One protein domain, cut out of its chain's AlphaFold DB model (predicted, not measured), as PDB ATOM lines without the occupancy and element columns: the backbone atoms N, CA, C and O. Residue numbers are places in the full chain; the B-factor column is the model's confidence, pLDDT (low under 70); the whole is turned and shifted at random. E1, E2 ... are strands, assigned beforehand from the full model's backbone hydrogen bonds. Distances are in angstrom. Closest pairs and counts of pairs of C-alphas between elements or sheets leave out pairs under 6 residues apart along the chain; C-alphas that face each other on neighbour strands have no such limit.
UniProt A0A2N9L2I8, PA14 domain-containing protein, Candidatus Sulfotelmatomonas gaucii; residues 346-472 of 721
ATOM      1  N   SER A 346     -16.477  30.666  32.868       97.19
ATOM      2  CA  SER A 346     -16.942  32.023  32.578       97.19
ATOM      3  C   SER A 346     -18.103  32.465  33.449       97.19
ATOM      4  O   SER A 346     -19.001  31.676  33.753       97.19
ATOM      5  N   ARG A 347     -18.109  33.742  33.828       97.38
ATOM      6  CA  ARG A 347     -19.104  34.309  34.742       97.38
ATOM      7  C   ARG A 347     -19.552  35.691  34.285       97.38
ATOM      8  O   ARG A 347     -18.732  36.499  33.865       97.38
ATOM      9  N   ASP A 348     -20.833  35.989  34.460       98.31
ATOM     10  CA  ASP A 348     -21.373  37.351  34.391       98.31
ATOM     11  C   ASP A 348     -21.128  38.050  33.037       98.31
ATOM     12  O   ASP A 348     -20.399  39.039  32.938       98.31
ATOM     13  N   PHE A 349     -21.771  37.544  31.981       98.81
ATOM     14  CA  PHE A 349     -21.867  38.215  30.679       98.81
ATOM     15  C   PHE A 349     -23.222  38.915  30.553       98.81
ATOM     16  O   PHE A 349     -24.267  38.301  30.774       98.81
ATOM     17  N   THR A 350     -23.230  40.185  30.156       98.94
ATOM     18  CA  THR A 350     -24.460  40.927  29.853       98.94
ATOM     19  C   THR A 350     -24.352  41.655  28.519       98.94
ATOM     20  O   THR A 350     -23.463  42.483  28.355       98.94
ATOM     21  N   LEU A 351     -25.308  41.418  27.616       98.94
ATOM     22  CA  LEU A 351     -25.572  42.251  26.440       98.94
ATOM     23  C   LEU A 351     -26.926  42.944  26.622       98.94
ATOM     24  O   LEU A 351     -27.948  42.262  26.732       98.94
ATOM     25  N   ARG A 352     -26.957  44.281  26.658       98.81
ATOM     26  CA  ARG A 352     -28.210  45.015  26.879       98.81
ATOM     27  C   ARG A 352     -28.406  46.283  26.059       98.81
ATOM     28  O   ARG A 352     -27.453  46.860  25.552       98.81
ATOM     29  N   ASP A 353     -29.654  46.727  25.954       98.56
ATOM     30  CA  ASP A 353     -30.045  48.020  25.368       98.56
ATOM     31  C   ASP A 353     -29.476  48.250  23.948       98.56
ATOM     32  O   ASP A 353     -29.169  49.371  23.544       98.56
ATOM     33  N   SER A 354     -29.333  47.166  23.187       98.69
ATOM     34  CA  SER A 354     -28.589  47.096  21.923       98.69
ATOM     35  C   SER A 354     -29.477  46.605  20.776       98.69
ATOM     36  O   SER A 354     -30.506  45.967  21.014       98.69
ATOM     37  N   ASP A 355     -29.083  46.900  19.540       98.38
ATOM     38  CA  ASP A 355     -29.781  46.435  18.338       98.38
ATOM     39  C   ASP A 355     -28.970  45.361  17.617       98.38
ATOM     40  O   ASP A 355     -27.769  45.510  17.379       98.38
ATOM     41  N   ILE A 356     -29.649  44.287  17.239       98.25
ATOM     42  CA  ILE A 356     -29.118  43.241  16.377       98.25
ATOM     43  C   ILE A 356     -29.693  43.486  14.992       98.25
ATOM     44  O   ILE A 356     -30.854  43.157  14.748       98.25
ATOM     45  N   LEU A 357     -28.890  44.096  14.123       97.75
ATOM     46  CA  LEU A 357     -29.301  44.452  12.766       97.75
ATOM     47  C   LEU A 357     -29.389  43.175  11.928       97.75
ATOM     48  O   LEU A 357     -30.439  42.806  11.422       97.75
ATOM     49  N   HIS A 358     -28.291  42.415  11.914       95.75
ATOM     50  CA  HIS A 358     -28.185  41.186  11.135       95.75
ATOM     51  C   HIS A 358     -27.582  40.050  11.965       95.75
ATOM     52  O   HIS A 358     -26.432  40.131  12.400       95.75
ATOM     53  N   GLY A 359     -28.336  38.971  12.157       92.94
ATOM     54  CA  GLY A 359     -27.839  37.701  12.675       92.94
ATOM     55  C   GLY A 359     -27.260  36.834  11.558       92.94
ATOM     56  O   GLY A 359     -27.805  36.775  10.454       92.94
ATOM     57  N   GLY A 360     -26.182  36.109  11.851       90.88
ATOM     58  CA  GLY A 360     -25.549  35.253  10.857       90.88
ATOM     59  C   GLY A 360     -26.418  34.054  10.487       90.88
ATOM     60  O   GLY A 360     -27.175  33.510  11.296       90.88
ATOM     61  N   ILE A 361     -26.310  33.639   9.227       92.31
ATOM     62  CA  ILE A 361     -27.150  32.589   8.643       92.31
ATOM     63  C   ILE A 361     -26.340  31.329   8.318       92.31
ATOM     64  O   ILE A 361     -25.211  31.392   7.833       92.31
ATOM     65  N   GLY A 362     -26.925  30.158   8.573       93.81
ATOM     66  CA  GLY A 362     -26.284  28.859   8.350       93.81
ATOM     67  C   GLY A 362     -25.930  28.125   9.642       93.81
ATOM     68  O   GLY A 362     -26.619  28.260  10.651       93.81
ATOM     69  N   ALA A 363     -24.902  27.283   9.585       94.62
ATOM     70  CA  ALA A 363     -24.478  26.460  10.711       94.62
ATOM     71  C   ALA A 363     -22.989  26.102  10.619       94.62
ATOM     72  O   ALA A 363     -22.470  25.929   9.516       94.62
ATOM     73  N   CYS A 364     -22.359  25.893  11.775       92.50
ATOM     74  CA  CYS A 364     -21.036  25.294  11.966       92.50
ATOM     75  C   CYS A 364     -21.161  24.282  13.110       92.50
ATOM     76  O   CYS A 364     -21.038  24.656  14.269       92.50
ATOM     77  N   GLY A 365     -21.521  23.031  12.811       90.81
ATOM     78  CA  GLY A 365     -21.980  22.054  13.812       90.81
ATOM     79  C   GLY A 365     -23.326  22.421  14.455       90.81
ATOM     80  O   GLY A 365     -24.292  21.677  14.311       90.81
ATOM     81  N   GLN A 366     -23.407  23.591  15.083       93.06
ATOM     82  CA  GLN A 366     -24.621  24.242  15.564       93.06
ATOM     83  C   GLN A 366     -25.160  25.252  14.540       93.06
ATOM     84  O   GLN A 366     -24.403  25.870  13.791       93.06
ATOM     85  N   THR A 367     -26.480  25.423  14.513       95.12
ATOM     86  CA  THR A 367     -27.163  26.500  13.775       95.12
ATOM     87  C   THR A 367     -26.742  27.864  14.326       95.12
ATOM     88  O   THR A 367     -26.651  28.034  15.532       95.12
ATOM     89  N   PHE A 368     -26.523  28.864  13.485       95.94
ATOM     90  CA  PHE A 368     -26.166  30.203  13.966       95.94
ATOM     91  C   PHE A 368     -27.356  30.968  14.559       95.94
ATOM     92  O   PHE A 368     -28.504  30.750  14.157       95.94
ATOM     93  N   GLY A 369     -27.115  31.867  15.513       95.75
ATOM     94  CA  GLY A 369     -28.169  32.667  16.141       95.75
ATOM     95  C   GLY A 369     -27.666  33.859  16.953       95.75
ATOM     96  O   GLY A 369     -26.519  34.285  16.824       95.75
ATOM     97  N   LEU A 370     -28.540  34.404  17.808       97.25
ATOM     98  CA  LEU A 370     -28.154  35.449  18.768       97.25
ATOM     99  C   LEU A 370     -27.096  34.923  19.747       97.25
ATOM    100  O   LEU A 370     -26.122  35.613  20.030       97.25
ATOM    101  N   LEU A 371     -27.284  33.697  20.242       98.06
ATOM    102  CA  LEU A 371     -26.333  33.007  21.112       98.06
ATOM    103  C   LEU A 371     -25.987  31.628  20.545       98.06
ATOM    104  O   LEU A 371     -26.879  30.798  20.368       98.06
ATOM    105  N   GLY A 372     -24.696  31.355  20.383       97.38
ATOM    106  CA  GLY A 372     -24.153  30.005  20.265       97.38
ATOM    107  C   GLY A 372     -23.283  29.686  21.478       97.38
ATOM    108  O   GLY A 372     -22.261  30.333  21.685       97.38
ATOM    109  N   PHE A 373     -23.668  28.699  22.283       97.12
ATOM    110  CA  PHE A 373     -22.798  28.088  23.285       97.12
ATOM    111  C   PHE A 373     -22.468  26.663  22.844       97.12
ATOM    112  O   PHE A 373     -23.341  25.785  22.875       97.12
ATOM    113  N   TRP A 374     -21.212  26.416  22.458       93.81
ATOM    114  CA  TRP A 374     -20.814  25.148  21.842       93.81
ATOM    115  C   TRP A 374     -19.882  24.302  22.721       93.81
ATOM    116  O   TRP A 374     -18.708  24.091  22.413       93.81
ATOM    117  N   GLY A 375     -20.421  23.748  23.809       92.06
ATOM    118  CA  GLY A 375     -19.723  22.864  24.754       92.06
ATOM    119  C   GLY A 375     -19.615  21.398  24.305       92.06
ATOM    120  O   GLY A 375     -19.875  20.481  25.084       92.06
ATOM    121  N   ALA A 376     -19.256  21.146  23.045       90.56
ATOM    122  CA  ALA A 376     -19.167  19.785  22.506       90.56
ATOM    123  C   ALA A 376     -17.772  19.150  22.668       90.56
ATOM    124  O   ALA A 376     -16.775  19.812  22.981       90.56
ATOM    125  N   ASN A 377     -17.675  17.851  22.364       90.56
ATOM    126  CA  ASN A 377     -16.415  17.105  22.252       90.56
ATOM    127  C   ASN A 377     -15.549  17.170  23.523       90.56
ATOM    128  O   ASN A 377     -14.327  17.335  23.457       90.56
ATOM    129  N   GLY A 378     -16.180  17.040  24.691       90.19
ATOM    130  CA  GLY A 378     -15.478  17.054  25.973       90.19
ATOM    131  C   GLY A 378     -14.930  18.420  26.395       90.19
ATOM    132  O   GLY A 378     -13.951  18.450  27.148       90.19
ATOM    133  N   ALA A 379     -15.545  19.515  25.927       93.12
ATOM    134  CA  ALA A 379     -15.403  20.827  26.557       93.12
ATOM    135  C   ALA A 379     -15.744  20.746  28.058       93.12
ATOM    136  O   ALA A 379     -16.481  19.855  28.491       93.12
ATOM    137  N   LYS A 380     -15.135  21.612  28.875       92.38
ATOM    138  CA  LYS A 380     -15.298  21.599  30.338       92.38
ATOM    139  C   LYS A 380     -15.223  23.003  30.916       92.38
ATOM    140  O   LYS A 380     -14.335  23.767  30.561       92.38
ATOM    141  N   GLY A 381     -16.044  23.259  31.918       93.69
ATOM    142  CA  GLY A 381     -16.036  24.520  32.640       93.69
ATOM    143  C   GLY A 381     -17.295  24.681  33.464       93.69
ATOM    144  O   GLY A 381     -18.262  23.954  33.257       93.69
ATOM    145  N   ASP A 382     -17.271  25.615  34.403       95.38
ATOM    146  CA  ASP A 382     -18.483  26.163  35.001       95.38
ATOM    147  C   ASP A 382     -18.793  27.503  34.326       95.38
ATOM    148  O   ASP A 382     -17.990  28.440  34.399       95.38
ATOM    149  N   HIS A 383     -19.932  27.583  33.639       96.94
ATOM    150  CA  HIS A 383     -20.327  28.772  32.887       96.94
ATOM    151  C   HIS A 383     -21.663  29.288  33.394       96.94
ATOM    152  O   HIS A 383     -22.665  28.563  33.373       96.94
ATOM    153  N   SER A 384     -21.685  30.542  33.849       97.25
ATOM    154  CA  SER A 384     -22.874  31.077  34.496       97.25
ATOM    155  C   SER A 384     -23.111  32.570  34.339       97.25
ATOM    156  O   SER A 384     -22.200  33.334  34.039       97.25
ATOM    157  N   GLY A 385     -24.362  32.982  34.558       97.69
ATOM    158  CA  GLY A 385     -24.732  34.396  34.615       97.69
ATOM    159  C   GLY A 385     -24.704  35.077  33.249       97.69
ATOM    160  O   GLY A 385     -24.062  36.108  33.085       97.69
ATOM    161  N   VAL A 386     -25.400  34.511  32.264       98.62
ATOM    162  CA  VAL A 386     -25.500  35.084  30.913       98.62
ATOM    163  C   VAL A 386     -26.839  35.800  30.767       98.62
ATOM    164  O   VAL A 386     -27.899  35.181  30.883       98.62
ATOM    165  N   THR A 387     -26.809  37.106  30.508       98.88
ATOM    166  CA  THR A 387     -28.010  37.940  30.393       98.88
ATOM    167  C   THR A 387     -28.053  38.686  29.064       98.88
ATOM    168  O   THR A 387     -27.125  39.403  28.707       98.88
ATOM    169  N   PHE A 388     -29.175  38.565  28.366       98.88
ATOM    170  CA  PHE A 388     -29.538  39.391  27.219       98.88
ATOM    171  C   PHE A 388     -30.754  40.225  27.616       98.88
ATOM    172  O   PHE A 388     -31.752  39.653  28.061       98.88
ATOM    173  N   GLU A 389     -30.685  41.552  27.502       98.69
ATOM    174  CA  GLU A 389     -31.750  42.437  27.992       98.69
ATOM    175  C   GLU A 389     -32.064  43.609  27.051       98.69
ATOM    176  O   GLU A 389     -31.176  44.351  26.664       98.69
ATOM    177  N   ASN A 390     -33.341  43.841  26.737       98.44
ATOM    178  CA  ASN A 390     -33.793  44.980  25.918       98.44
ATOM    179  C   ASN A 390     -33.138  45.015  24.525       98.44
ATOM    180  O   ASN A 390     -32.543  46.024  24.137       98.44
ATOM    181  N   LEU A 391     -33.250  43.912  23.781       98.69
ATOM    182  CA  LEU A 391     -32.673  43.786  22.442       98.69
ATOM    183  C   LEU A 391     -33.758  43.812  21.375       98.69
ATOM    184  O   LEU A 391     -34.746  43.076  21.472       98.69
ATOM    185  N   LEU A 392     -33.557  44.626  20.341       97.62
ATOM    186  CA  LEU A 392     -34.295  44.473  19.092       97.62
ATOM    187  C   LEU A 392     -33.504  43.584  18.147       97.62
ATOM    188  O   LEU A 392     -32.279  43.663  18.090       97.62
ATOM    189  N   VAL A 393     -34.226  42.716  17.451       96.50
ATOM    190  CA  VAL A 393     -33.663  41.750  16.514       96.50
ATOM    191  C   VAL A 393     -34.361  41.944  15.174       96.50
ATOM    192  O   VAL A 393     -35.552  41.639  15.050       96.50
ATOM    193  N   ASP A 394     -33.625  42.486  14.211       94.38
ATOM    194  CA  ASP A 394     -34.152  42.903  12.916       94.38
ATOM    195  C   ASP A 394     -34.116  41.712  11.934       94.38
ATOM    196  O   ASP A 394     -35.053  40.900  11.936       94.38
ATOM    197  N   ASP A 395     -33.038  41.527  11.169       93.00
ATOM    198  CA  ASP A 395     -32.815  40.344  10.329       93.00
ATOM    199  C   ASP A 395     -32.088  39.243  11.119       93.00
ATOM    200  O   ASP A 395     -31.007  39.448  11.668       93.00
ATOM    201  N   TRP A 396     -32.650  38.030  11.205       92.56
ATOM    202  CA  TRP A 396     -32.102  36.977  12.081       92.56
ATOM    203  C   TRP A 396     -32.340  35.549  11.585       92.56
ATOM    204  O   TRP A 396     -33.122  35.308  10.673       92.56
ATOM    205  N   TYR A 397     -31.659  34.565  12.179       93.94
ATOM    206  CA  TYR A 397     -31.719  33.169  11.728       93.94
ATOM    207  C   TYR A 397     -32.387  32.232  12.740       93.94
ATOM    208  O   TYR A 397     -33.520  31.786  12.535       93.94
ATOM    209  N   SER A 398     -31.695  31.949  13.844       94.44
ATOM    210  CA  SER A 398     -32.226  31.254  15.020       94.44
ATOM    211  C   SER A 398     -32.014  32.102  16.272       94.44
ATOM    212  O   SER A 398     -31.278  33.091  16.244       94.44
ATOM    213  N   PHE A 399     -32.672  31.738  17.373       95.44
ATOM    214  CA  PHE A 399     -32.539  32.493  18.611       95.44
ATOM    215  C   PHE A 399     -31.320  32.041  19.418       95.44
ATOM    216  O   PHE A 399     -30.424  32.844  19.652       95.44
ATOM    217  N   LEU A 400     -31.243  30.769  19.811       96.38
ATOM    218  CA  LEU A 400     -30.122  30.262  20.609       96.38
ATOM    219  C   LEU A 400     -29.792  28.800  20.323       96.38
ATOM    220  O   LEU A 400     -30.683  27.990  20.069       96.38
ATOM    221  N   GLN A 401     -28.514  28.461  20.462       97.00
ATOM    222  CA  GLN A 401     -28.026  27.093  20.592       97.00
ATOM    223  C   GLN A 401     -27.214  27.000  21.876       97.00
ATOM    224  O   GLN A 401     -26.253  27.743  22.049       97.00
ATOM    225  N   ILE A 402     -27.612  26.127  22.797       97.00
ATOM    226  CA  ILE A 402     -26.899  25.917  24.055       97.00
ATOM    227  C   ILE A 402     -26.624  24.427  24.200       97.00
ATOM    228  O   ILE A 402     -27.551  23.624  24.299       97.00
ATOM    229  N   GLU A 403     -25.350  24.059  24.229       95.00
ATOM    230  CA  GLU A 403     -24.914  22.670  24.321       95.00
ATOM    231  C   GLU A 403     -23.804  22.514  25.350       95.00
ATOM    232  O   GLU A 403     -22.835  23.275  25.331       95.00
ATOM    233  N   GLN A 404     -23.920  21.493  26.201       90.06
ATOM    234  CA  GLN A 404     -22.826  21.064  27.064       90.06
ATOM    235  C   GLN A 404     -22.920  19.587  27.440       90.06
ATOM    236  O   GLN A 404     -23.910  19.137  28.019       90.06
ATOM    237  N   GLU A 405     -21.854  18.836  27.173       84.69
ATOM    238  CA  GLU A 405     -21.765  17.422  27.552       84.69
ATOM    239  C   GLU A 405     -21.247  17.221  28.987       84.69
ATOM    240  O   GLU A 405     -21.593  16.220  29.621       84.69
ATOM    241  N   GLN A 406     -20.375  18.111  29.486       76.69
ATOM    242  CA  GLN A 406     -19.654  17.996  30.767       76.69
ATOM    243  C   GLN A 406     -19.328  19.398  31.354       76.69
ATOM    244  O   GLN A 406     -18.948  20.282  30.603       76.69
ATOM    245  N   PRO A 407     -19.112  19.515  32.679       71.75
ATOM    246  CA  PRO A 407     -19.838  20.358  33.667       71.75
ATOM    247  C   PRO A 407     -20.705  21.562  33.213       71.75
ATOM    248  O   PRO A 407     -20.545  22.114  32.134       71.75
ATOM    249  N   SER A 408     -21.640  21.950  34.094       85.88
ATOM    250  CA  SER A 408     -22.910  22.631  33.797       85.88
ATOM    251  C   SER A 408     -22.850  24.049  33.224       85.88
ATOM    252  O   SER A 408     -22.146  24.916  33.745       85.88
ATOM    253  N   LEU A 409     -23.743  24.325  32.271       95.75
ATOM    254  CA  LEU A 409     -24.147  25.686  31.907       95.75
ATOM    255  C   LEU A 409     -25.359  26.092  32.745       95.75
ATOM    256  O   LEU A 409     -26.352  25.361  32.780       95.75
ATOM    257  N   HIS A 410     -25.336  27.253  33.406       96.62
ATOM    258  CA  HIS A 410     -26.495  27.673  34.198       96.62
ATOM    259  C   HIS A 410     -26.717  29.177  34.323       96.62
ATOM    260  O   HIS A 410     -25.802  29.983  34.345       96.62
ATOM    261  N   GLY A 411     -27.984  29.567  34.455       97.56
ATOM    262  CA  GLY A 411     -28.351  30.960  34.709       97.56
ATOM    263  C   GLY A 411     -28.308  31.813  33.445       97.56
ATOM    264  O   GLY A 411     -27.594  32.812  33.391       97.56
ATOM    265  N   PHE A 412     -29.106  31.422  32.450       98.50
ATOM    266  CA  PHE A 412     -29.321  32.193  31.227       98.50
ATOM    267  C   PHE A 412     -30.631  32.961  31.345       98.50
ATOM    268  O   PHE A 412     -31.679  32.371  31.615       98.50
ATOM    269  N   THR A 413     -30.596  34.270  31.124       98.69
ATOM    270  CA  THR A 413     -31.793  35.114  31.118       98.69
ATOM    271  C   THR A 413     -31.880  35.884  29.815       98.69
ATOM    272  O   THR A 413     -30.993  36.662  29.488       98.69
ATOM    273  N   PHE A 414     -32.991  35.713  29.107       98.62
ATOM    274  CA  PHE A 414     -33.346  36.521  27.949       98.62
ATOM    275  C   PHE A 414     -34.544  37.374  28.331       98.62
ATOM    276  O   PHE A 414     -35.663  36.864  28.426       98.62
ATOM    277  N   ARG A 415     -34.303  38.655  28.603       98.25
ATOM    278  CA  ARG A 415     -35.325  39.610  29.013       98.25
ATOM    279  C   ARG A 415     -35.595  40.606  27.898       98.25
ATOM    280  O   ARG A 415     -34.663  41.214  27.395       98.25
ATOM    281  N   ASN A 416     -36.861  40.850  27.569       98.12
ATOM    282  CA  ASN A 416     -37.244  41.911  26.636       98.12
ATOM    283  C   ASN A 416     -36.502  41.796  25.293       98.12
ATOM    284  O   ASN A 416     -35.749  42.685  24.904       98.12
ATOM    285  N   ILE A 417     -36.691  40.663  24.615       98.12
ATOM    286  CA  ILE A 417     -36.143  40.443  23.275       98.12
ATOM    287  C   ILE A 417     -37.276  40.587  22.269       98.12
ATOM    288  O   ILE A 417     -38.278  39.873  22.358       98.12
ATOM    289  N   TRP A 418     -37.124  41.491  21.311       97.56
ATOM    290  CA  TRP A 418     -38.173  41.845  20.365       97.56
ATOM    291  C   TRP A 418     -37.700  41.603  18.930       97.56
ATOM    292  O   TRP A 418     -37.034  42.458  18.355       97.56
ATOM    293  N   ALA A 419     -38.074  40.461  18.339       94.62
ATOM    294  CA  ALA A 419     -37.871  40.216  16.908       94.62
ATOM    295  C   ALA A 419     -39.151  40.581  16.148       94.62
ATOM    296  O   ALA A 419     -40.175  39.902  16.239       94.62
ATOM    297  N   LEU A 420     -39.156  41.738  15.499       86.31
ATOM    298  CA  LEU A 420     -40.407  42.461  15.262       86.31
ATOM    299  C   LEU A 420     -41.024  42.253  13.874       86.31
ATOM    300  O   LEU A 420     -42.217  42.504  13.718       86.31
ATOM    301  N   ASP A 421     -40.271  41.771  12.886       86.06
ATOM    302  CA  ASP A 421     -40.736  41.828  11.494       86.06
ATOM    303  C   ASP A 421     -40.543  40.550  10.666       86.06
ATOM    304  O   ASP A 421     -41.211  40.370   9.644       86.06
ATOM    305  N   GLN A 422     -39.673  39.648  11.122       87.75
ATOM    306  CA  GLN A 422     -39.344  38.395  10.447       87.75
ATOM    307  C   GLN A 422     -39.712  37.181  11.320       87.75
ATOM    308  O   GLN A 422     -39.455  37.209  12.531       87.75
ATOM    309  N   PRO A 423     -40.275  36.096  10.747       88.69
ATOM    310  CA  PRO A 423     -40.438  34.840  11.475       88.69
ATOM    311  C   PRO A 423     -39.084  34.183  11.811       88.69
ATOM    312  O   PRO A 423     -38.081  34.449  11.143       88.69
ATOM    313  N   PRO A 424     -39.046  33.262  12.795       88.38
ATOM    314  CA  PRO A 424     -37.898  32.378  12.986       88.38
ATOM    315  C   PRO A 424     -37.635  31.559  11.719       88.38
ATOM    316  O   PRO A 424     -38.532  30.862  11.230       88.38
ATOM    317  N   LEU A 425     -36.398  31.599  11.222       92.12
ATOM    318  CA  LEU A 425     -35.995  30.814  10.055       92.12
ATOM    319  C   LEU A 425     -35.549  29.414  10.473       92.12
ATOM    320  O   LEU A 425     -35.989  28.428   9.885       92.12
ATOM    321  N   ALA A 426     -34.735  29.312  11.523       92.69
ATOM    322  CA  ALA A 426     -34.202  28.050  12.019       92.69
ATOM    323  C   ALA A 426     -34.530  27.807  13.502       92.69
ATOM    324  O   ALA A 426     -34.760  28.731  14.284       92.69
ATOM    325  N   ALA A 427     -34.565  26.527  13.876       93.06
ATOM    326  CA  ALA A 427     -34.874  26.091  15.231       93.06
ATOM    327  C   ALA A 427     -33.758  26.447  16.226       93.06
ATOM    328  O   ALA A 427     -32.575  26.486  15.877       93.06
ATOM    329  N   SER A 428     -34.152  26.662  17.478       95.31
ATOM    330  CA  SER A 428     -33.242  26.821  18.618       95.31
ATOM    331  C   SER A 428     -33.028  25.482  19.323       95.31
ATOM    332  O   SER A 428     -33.885  24.599  19.231       95.31
ATOM    333  N   THR A 429     -31.919  25.315  20.046       96.94
ATOM    334  CA  THR A 429     -31.648  24.079  20.801       96.94
ATOM    335  C   THR A 429     -31.098  24.336  22.201       96.94
ATOM    336  O   THR A 429     -30.321  25.262  22.420       96.94
ATOM    337  N   ILE A 430     -31.493  23.485  23.151       97.06
ATOM    338  CA  ILE A 430     -30.881  23.370  24.481       97.06
ATOM    339  C   ILE A 430     -30.602  21.887  24.729       97.06
ATOM    340  O   ILE A 430     -31.531  21.079  24.763       97.06
ATOM    341  N   THR A 431     -29.334  21.515  24.886       95.44
ATOM    342  CA  THR A 431     -28.920  20.109  24.935       95.44
ATOM    343  C   THR A 431     -27.877  19.847  26.017       95.44
ATOM    344  O   THR A 431     -26.856  20.525  26.085       95.44
ATOM    345  N   GLY A 432     -28.104  18.803  26.820       93.94
ATOM    346  CA  GLY A 432     -27.118  18.299  27.783       93.94
ATOM    347  C   GLY A 432     -27.254  18.882  29.194       93.94
ATOM    348  O   GLY A 432     -28.367  19.105  29.669       93.94
ATOM    349  N   ASP A 433     -26.127  19.091  29.881       94.19
ATOM    350  CA  ASP A 433     -26.066  19.585  31.269       94.19
ATOM    351  C   ASP A 433     -26.233  21.113  31.329       94.19
ATOM    352  O   ASP A 433     -25.300  21.879  31.576       94.19
ATOM    353  N   VAL A 434     -27.454  21.559  31.036       95.69
ATOM    354  CA  VAL A 434     -27.858  22.968  31.013       95.69
ATOM    355  C   VAL A 434     -28.970  23.176  32.032       95.69
ATOM    356  O   VAL A 434     -29.872  22.353  32.136       95.69
ATOM    357  N   SER A 435     -28.967  24.269  32.794       95.56
ATOM    358  CA  SER A 435     -30.051  24.566  33.738       95.56
ATOM    359  C   SER A 435     -30.348  26.060  33.872       95.56
ATOM    360  O   SER A 435     -29.578  26.921  33.456       95.56
ATOM    361  N   ASN A 436     -31.495  26.393  34.471       96.75
ATOM    362  CA  ASN A 436     -31.884  27.776  34.776       96.75
ATOM    363  C   ASN A 436     -31.902  28.716  33.553       96.75
ATOM    364  O   ASN A 436     -31.474  29.866  33.651       96.75
ATOM    365  N   VAL A 437     -32.421  28.245  32.415       98.00
ATOM    366  CA  VAL A 437     -32.710  29.088  31.245       98.00
ATOM    367  C   VAL A 437     -34.076  29.747  31.425       98.00
ATOM    368  O   VAL A 437     -35.070  29.061  31.668       98.00
ATOM    369  N   THR A 438     -34.139  31.076  31.335       98.31
ATOM    370  CA  THR A 438     -35.368  31.860  31.507       98.31
ATOM    371  C   THR A 438     -35.638  32.749  30.299       98.31
ATOM    372  O   THR A 438     -34.812  33.586  29.939       98.31
ATOM    373  N   PHE A 439     -36.841  32.626  29.738       98.31
ATOM    374  CA  PHE A 439     -37.396  33.552  28.755       98.31
ATOM    375  C   PHE A 439     -38.375  34.507  29.440       98.31
ATOM    376  O   PHE A 439     -39.435  34.108  29.935       98.31
ATOM    377  N   ASP A 440     -38.027  35.787  29.464       97.69
ATOM    378  CA  ASP A 440     -38.781  36.860  30.099       97.69
ATOM    379  C   ASP A 440     -39.154  37.915  29.049       97.69
ATOM    380  O   ASP A 440     -38.345  38.735  28.649       97.69
ATOM    381  N   ASN A 441     -40.391  37.880  28.552       97.12
ATOM    382  CA  ASN A 441     -40.867  38.803  27.509       97.12
ATOM    383  C   ASN A 441     -40.065  38.752  26.185       97.12
ATOM    384  O   ASN A 441     -39.668  39.778  25.640       97.12
ATOM    385  N   VAL A 442     -39.870  37.548  25.642       96.94
ATOM    386  CA  VAL A 442     -39.449  37.358  24.241       96.94
ATOM    387  C   VAL A 442     -40.672  37.494  23.325       96.94
ATOM    388  O   VAL A 442     -41.724  36.909  23.618       96.94
ATOM    389  N   LYS A 443     -40.560  38.256  22.232       94.44
ATOM    390  CA  LYS A 443     -41.655  38.513  21.287       94.44
ATOM    391  C   LYS A 443     -41.277  38.327  19.827       94.44
ATOM    392  O   LYS A 443     -40.210  38.761  19.405       94.44
ATOM    393  N   TYR A 444     -42.255  37.824  19.072       92.38
ATOM    394  CA  TYR A 444     -42.291  37.858  17.613       92.38
ATOM    395  C   TYR A 444     -43.439  38.737  17.124       92.38
ATOM    396  O   TYR A 444     -44.612  38.478  17.424       92.38
ATOM    397  N   GLY A 445     -43.097  39.829  16.436       91.81
ATOM    398  CA  GLY A 445     -44.027  40.914  16.130       91.81
ATOM    399  C   GLY A 445     -44.641  41.484  17.408       91.81
ATOM    400  O   GLY A 445     -43.976  42.118  18.223       91.81
ATOM    401  N   GLN A 446     -45.929  41.239  17.622       92.44
ATOM    402  CA  GLN A 446     -46.632  41.629  18.850       92.44
ATOM    403  C   GLN A 446     -47.005  40.447  19.760       92.44
ATOM    404  O   GLN A 446     -47.640  40.639  20.799       92.44
ATOM    405  N   THR A 447     -46.601  39.224  19.403       92.25
ATOM    406  CA  THR A 447     -46.922  38.001  20.147       92.25
ATOM    407  C   THR A 447     -45.792  37.639  21.095       92.25
ATOM    408  O   THR A 447     -44.654  37.441  20.681       92.25
ATOM    409  N   ARG A 448     -46.119  37.502  22.380       94.00
ATOM    410  CA  ARG A 448     -45.187  37.025  23.402       94.00
ATOM    411  C   ARG A 448     -45.093  35.502  23.389       94.00
ATOM    412  O   ARG A 448     -46.120  34.827  23.433       94.00
ATOM    413  N   VAL A 449     -43.865  34.995  23.404       92.62
ATOM    414  CA  VAL A 449     -43.552  33.568  23.503       92.62
ATOM    415  C   VAL A 449     -43.853  33.069  24.920       92.62
ATOM    416  O   VAL A 449     -43.488  33.692  25.919       92.62
ATOM    417  N   THR A 450     -44.553  31.940  25.004       93.69
ATOM    418  CA  THR A 450     -44.971  31.287  26.257       93.69
ATOM    419  C   THR A 450     -44.801  29.767  26.245       93.69
ATOM    420  O   THR A 450     -45.146  29.115  27.230       93.69
ATOM    421  N   SER A 451     -44.298  29.207  25.145       91.56
ATOM    422  CA  SER A 451     -44.011  27.784  24.972       91.56
ATOM    423  C   SER A 451     -42.935  27.570  23.909       91.56
ATOM    424  O   SER A 451     -42.728  28.431  23.052       91.56
ATOM    425  N   ASP A 452     -42.311  26.394  23.910       88.31
ATOM    426  CA  ASP A 452     -41.208  26.040  22.999       88.31
ATOM    427  C   ASP A 452     -41.634  26.041  21.526       88.31
ATOM    428  O   ASP A 452     -40.879  26.446  20.644       88.31
ATOM    429  N   ALA A 453     -42.889  25.669  21.250       84.56
ATOM    430  CA  ALA A 453     -43.458  25.690  19.902       84.56
ATOM    431  C   ALA A 453     -43.548  27.107  19.309       84.56
ATOM    432  O   ALA A 453     -43.534  27.265  18.091       84.56
ATOM    433  N   GLN A 454     -43.653  28.136  20.157       86.94
ATOM    434  CA  GLN A 454     -43.673  29.533  19.720       86.94
ATOM    435  C   GLN A 454     -42.266  30.089  19.467       86.94
ATOM    436  O   GLN A 454     -42.163  31.163  18.888       86.94
ATOM    437  N   ILE A 455     -41.214  29.370  19.875       84.94
ATOM    438  CA  ILE A 455     -39.796  29.701  19.684       84.94
ATOM    439  C   ILE A 455     -39.032  28.502  19.119       84.94
ATOM    440  O   ILE A 455     -38.037  28.114  19.705       84.94
ATOM    441  N   PRO A 456     -39.491  27.905  18.001       88.19
ATOM    442  CA  PRO A 456     -39.216  26.524  17.564       88.19
ATOM    443  C   PRO A 456     -37.995  25.865  18.237       88.19
ATOM    444  O   PRO A 456     -36.911  25.800  17.658       88.19
ATOM    445  N   LEU A 457     -38.169  25.442  19.496       94.50
ATOM    446  CA  LEU A 457     -37.078  25.077  20.403       94.50
ATOM    447  C   LEU A 457     -37.095  23.572  20.629       94.50
ATOM    448  O   LEU A 457     -38.130  22.988  20.945       94.50
ATOM    449  N   VAL A 458     -35.926  22.958  20.483       96.00
ATOM    450  CA  VAL A 458     -35.702  21.546  20.781       96.00
ATOM    451  C   VAL A 458     -34.881  21.429  22.060       96.00
ATOM    452  O   VAL A 458     -33.721  21.840  22.102       96.00
ATOM    453  N   VAL A 459     -35.477  20.833  23.092       96.06
ATOM    454  CA  VAL A 459     -34.796  20.492  24.346       96.06
ATOM    455  C   VAL A 459     -34.423  19.012  24.323       96.06
ATOM    456  O   VAL A 459     -35.259  18.153  24.034       96.06
ATOM    457  N   SER A 460     -33.150  18.694  24.561       95.56
ATOM    458  CA  SER A 460     -32.647  17.322  24.456       95.56
ATOM    459  C   SER A 460     -31.468  17.031  25.398       95.56
ATOM    460  O   SER A 460     -31.100  17.845  26.242       95.56
ATOM    461  N   GLY A 461     -30.896  15.824  25.328       92.19
ATOM    462  CA  GLY A 461     -29.695  15.465  26.100       92.19
ATOM    463  C   GLY A 461     -29.862  15.459  27.626       92.19
ATOM    464  O   GLY A 461     -28.866  15.453  28.336       92.19
ATOM    465  N   GLY A 462     -31.097  15.452  28.138       92.38
ATOM    466  CA  GLY A 462     -31.386  15.499  29.575       92.38
ATOM    467  C   GLY A 462     -31.538  16.908  30.156       92.38
ATOM    468  O   GLY A 462     -31.779  17.020  31.359       92.38
ATOM    469  N   ALA A 463     -31.459  17.954  29.327       94.75
ATOM    470  CA  ALA A 463     -31.726  19.319  29.756       94.75
ATOM    471  C   ALA A 463     -33.184  19.465  30.254       94.75
ATOM    472  O   ALA A 463     -34.100  18.882  29.664       94.75
ATOM    473  N   PRO A 464     -33.428  20.219  31.340       94.38
ATOM    474  CA  PRO A 464     -34.765  20.572  31.786       94.38
ATOM    475  C   PRO A 464     -35.394  21.610  30.851       94.38
ATOM    476  O   PRO A 464     -34.697  22.401  30.215       94.38
ATOM    477  N   GLU A 465     -36.725  21.655  30.840       95.31
ATOM    478  CA  GLU A 465     -37.461  22.680  30.099       95.31
ATOM    479  C   GLU A 465     -37.121  24.096  30.598       95.31
ATOM    480  O   GLU A 465     -36.982  24.316  31.813       95.31
ATOM    481  N   PRO A 466     -37.023  25.080  29.688       96.62
ATOM    482  CA  PRO A 466     -36.786  26.463  30.058       96.62
ATOM    483  C   PRO A 466     -37.993  27.049  30.796       96.62
ATOM    484  O   PRO A 466     -39.152  26.656  30.633       96.62
ATOM    485  N   LYS A 467     -37.730  28.064  31.614       97.69
ATOM    486  CA  LYS A 467     -38.768  28.795  32.331       97.69
ATOM    487  C   LYS A 467     -39.264  29.968  31.495       97.69
ATOM    488  O   LYS A 467     -38.525  30.913  31.244       97.69
ATOM    489  N   PHE A 468     -40.557  29.992  31.201       97.31
ATOM    490  CA  PHE A 468     -41.228  31.190  30.697       97.31
ATOM    491  C   PHE A 468     -41.727  32.028  31.879       97.31
ATOM    492  O   PHE A 468     -42.495  31.548  32.719       97.31
ATOM    493  N   ALA A 469     -41.275  33.277  31.985       96.56
ATOM    494  CA  ALA A 469     -41.699  34.180  33.054       96.56
ATOM    495  C   ALA A 469     -43.211  34.505  32.956       96.56
ATOM    496  O   ALA A 469     -43.863  34.180  31.962       96.56
ATOM    497  N   PRO A 470     -43.825  35.146  33.961       94.56
ATOM    498  CA  PRO A 470     -45.140  35.767  33.806       94.56
ATOM    499  C   PRO A 470     -45.131  36.908  32.775       94.56
ATOM    500  O   PRO A 470     -44.080  37.342  32.309       94.56
ATOM    501  N   ALA A 471     -46.314  37.402  32.401       90.62
ATOM    502  CA  ALA A 471     -46.402  38.587  31.550       90.62
ATOM    503  C   ALA A 471     -45.778  39.817  32.249       90.62
ATOM    504  O   ALA A 471     -45.958  39.967  33.463       90.62
ATOM    505  N   PRO A 472     -45.090  40.701  31.503       91.94
ATOM    506  CA  PRO A 472     -44.493  41.912  32.060       91.94
ATOM    507  C   PRO A 472     -45.557  42.905  32.554       91.94
ATOM    508  O   PRO A 472     -46.729  42.847  32.171       91.94
TER     509      PRO A 472
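AT A GLANCE: This is residues 346 to 472 of the 721 residues of the protein "PA14 domain-containing protein" of Candidatus Sulfotelmatomonas gaucii (UniProt A0A2N9L2I8). What does the model look like? It is a short solenoid of parallel strands, the chain wound in stacked, three-sided turns. One long wall holds E1, residues 383 to 389 of E4, 409 to 416 of E5 and 433 to 441 of E6, and the wall across from it holds E3, residues 398 to 404 of E5, 428 to 431 of E6, and E7; E2 and residues 392 to 395 of E4 lie on the third side. What is it made of? The printed part has 127 residues, with no named helix and seven named strands, E1 to E7 along the chain, in one branched sheet whose neighbour pairs are parallel; the class is all strand. How large is it? It is compact, with a radius of gyration of the C-alphas of 13.7 A and spans of 39 by 31 by 26 A.

HOW THE PARTS SIT: What lies beside the longest strand? E5, residues 398 to 419, has E3, residues 369 to 375, and E4, residues 383 to 395, on one side and E6, residues 428 to 444, on the other side. N 373 and O 401 are 2.8 A apart, N 388 and O 413 2.9 A, and N 431 and O 402 2.8 A, each within hydrogen-bond range. Where do the strands bend? E4 bends by 79 degrees at residue 390, E5 by 179 degrees at 411 and E6 by 160 degrees at 432. What lies farther out? E1, residues 346 to 352, and E2, residues 355 to 358, lie on one side of E4, with N 387 and O 349 2.8 A apart and N 356 and O 392 2.8 A apart. E7, residues 457 to 460, is the neighbour of E6, with N 458 and O 428 2.9 A apart; E4 and E7 are apart.

IN THESE COORDINATES: Where do the first and last strands lie? E1 begins at C-alpha 346, (-16.942, 32.023, 32.578), and E7 ends at C-alpha 460, (-32.647, 17.322, 24.456). How long are the strands? From first to last C-alpha E4 measures 28.3 A, E1 18.1 A, E3 15.5 A, E6 14.3 A, and the bent E5 10.8 A; E7 measures 9.8 A and E2 9.1 A.

THE WHOLE: How far does it reach? The two C-alphas farthest apart, those of Gly 378 and Gln 446, are 40.3 A apart, and the sheet is twisted. Which links are long? The link from E6 to E7, residues 445 to 456, is long; residues 467 to 468, after E7, pair parallel with residues 438 to 439 of E6. Is anything missing or uncertain? The printed part has no cut, its mean pLDDT is 94.3, and no printed residue is under 70.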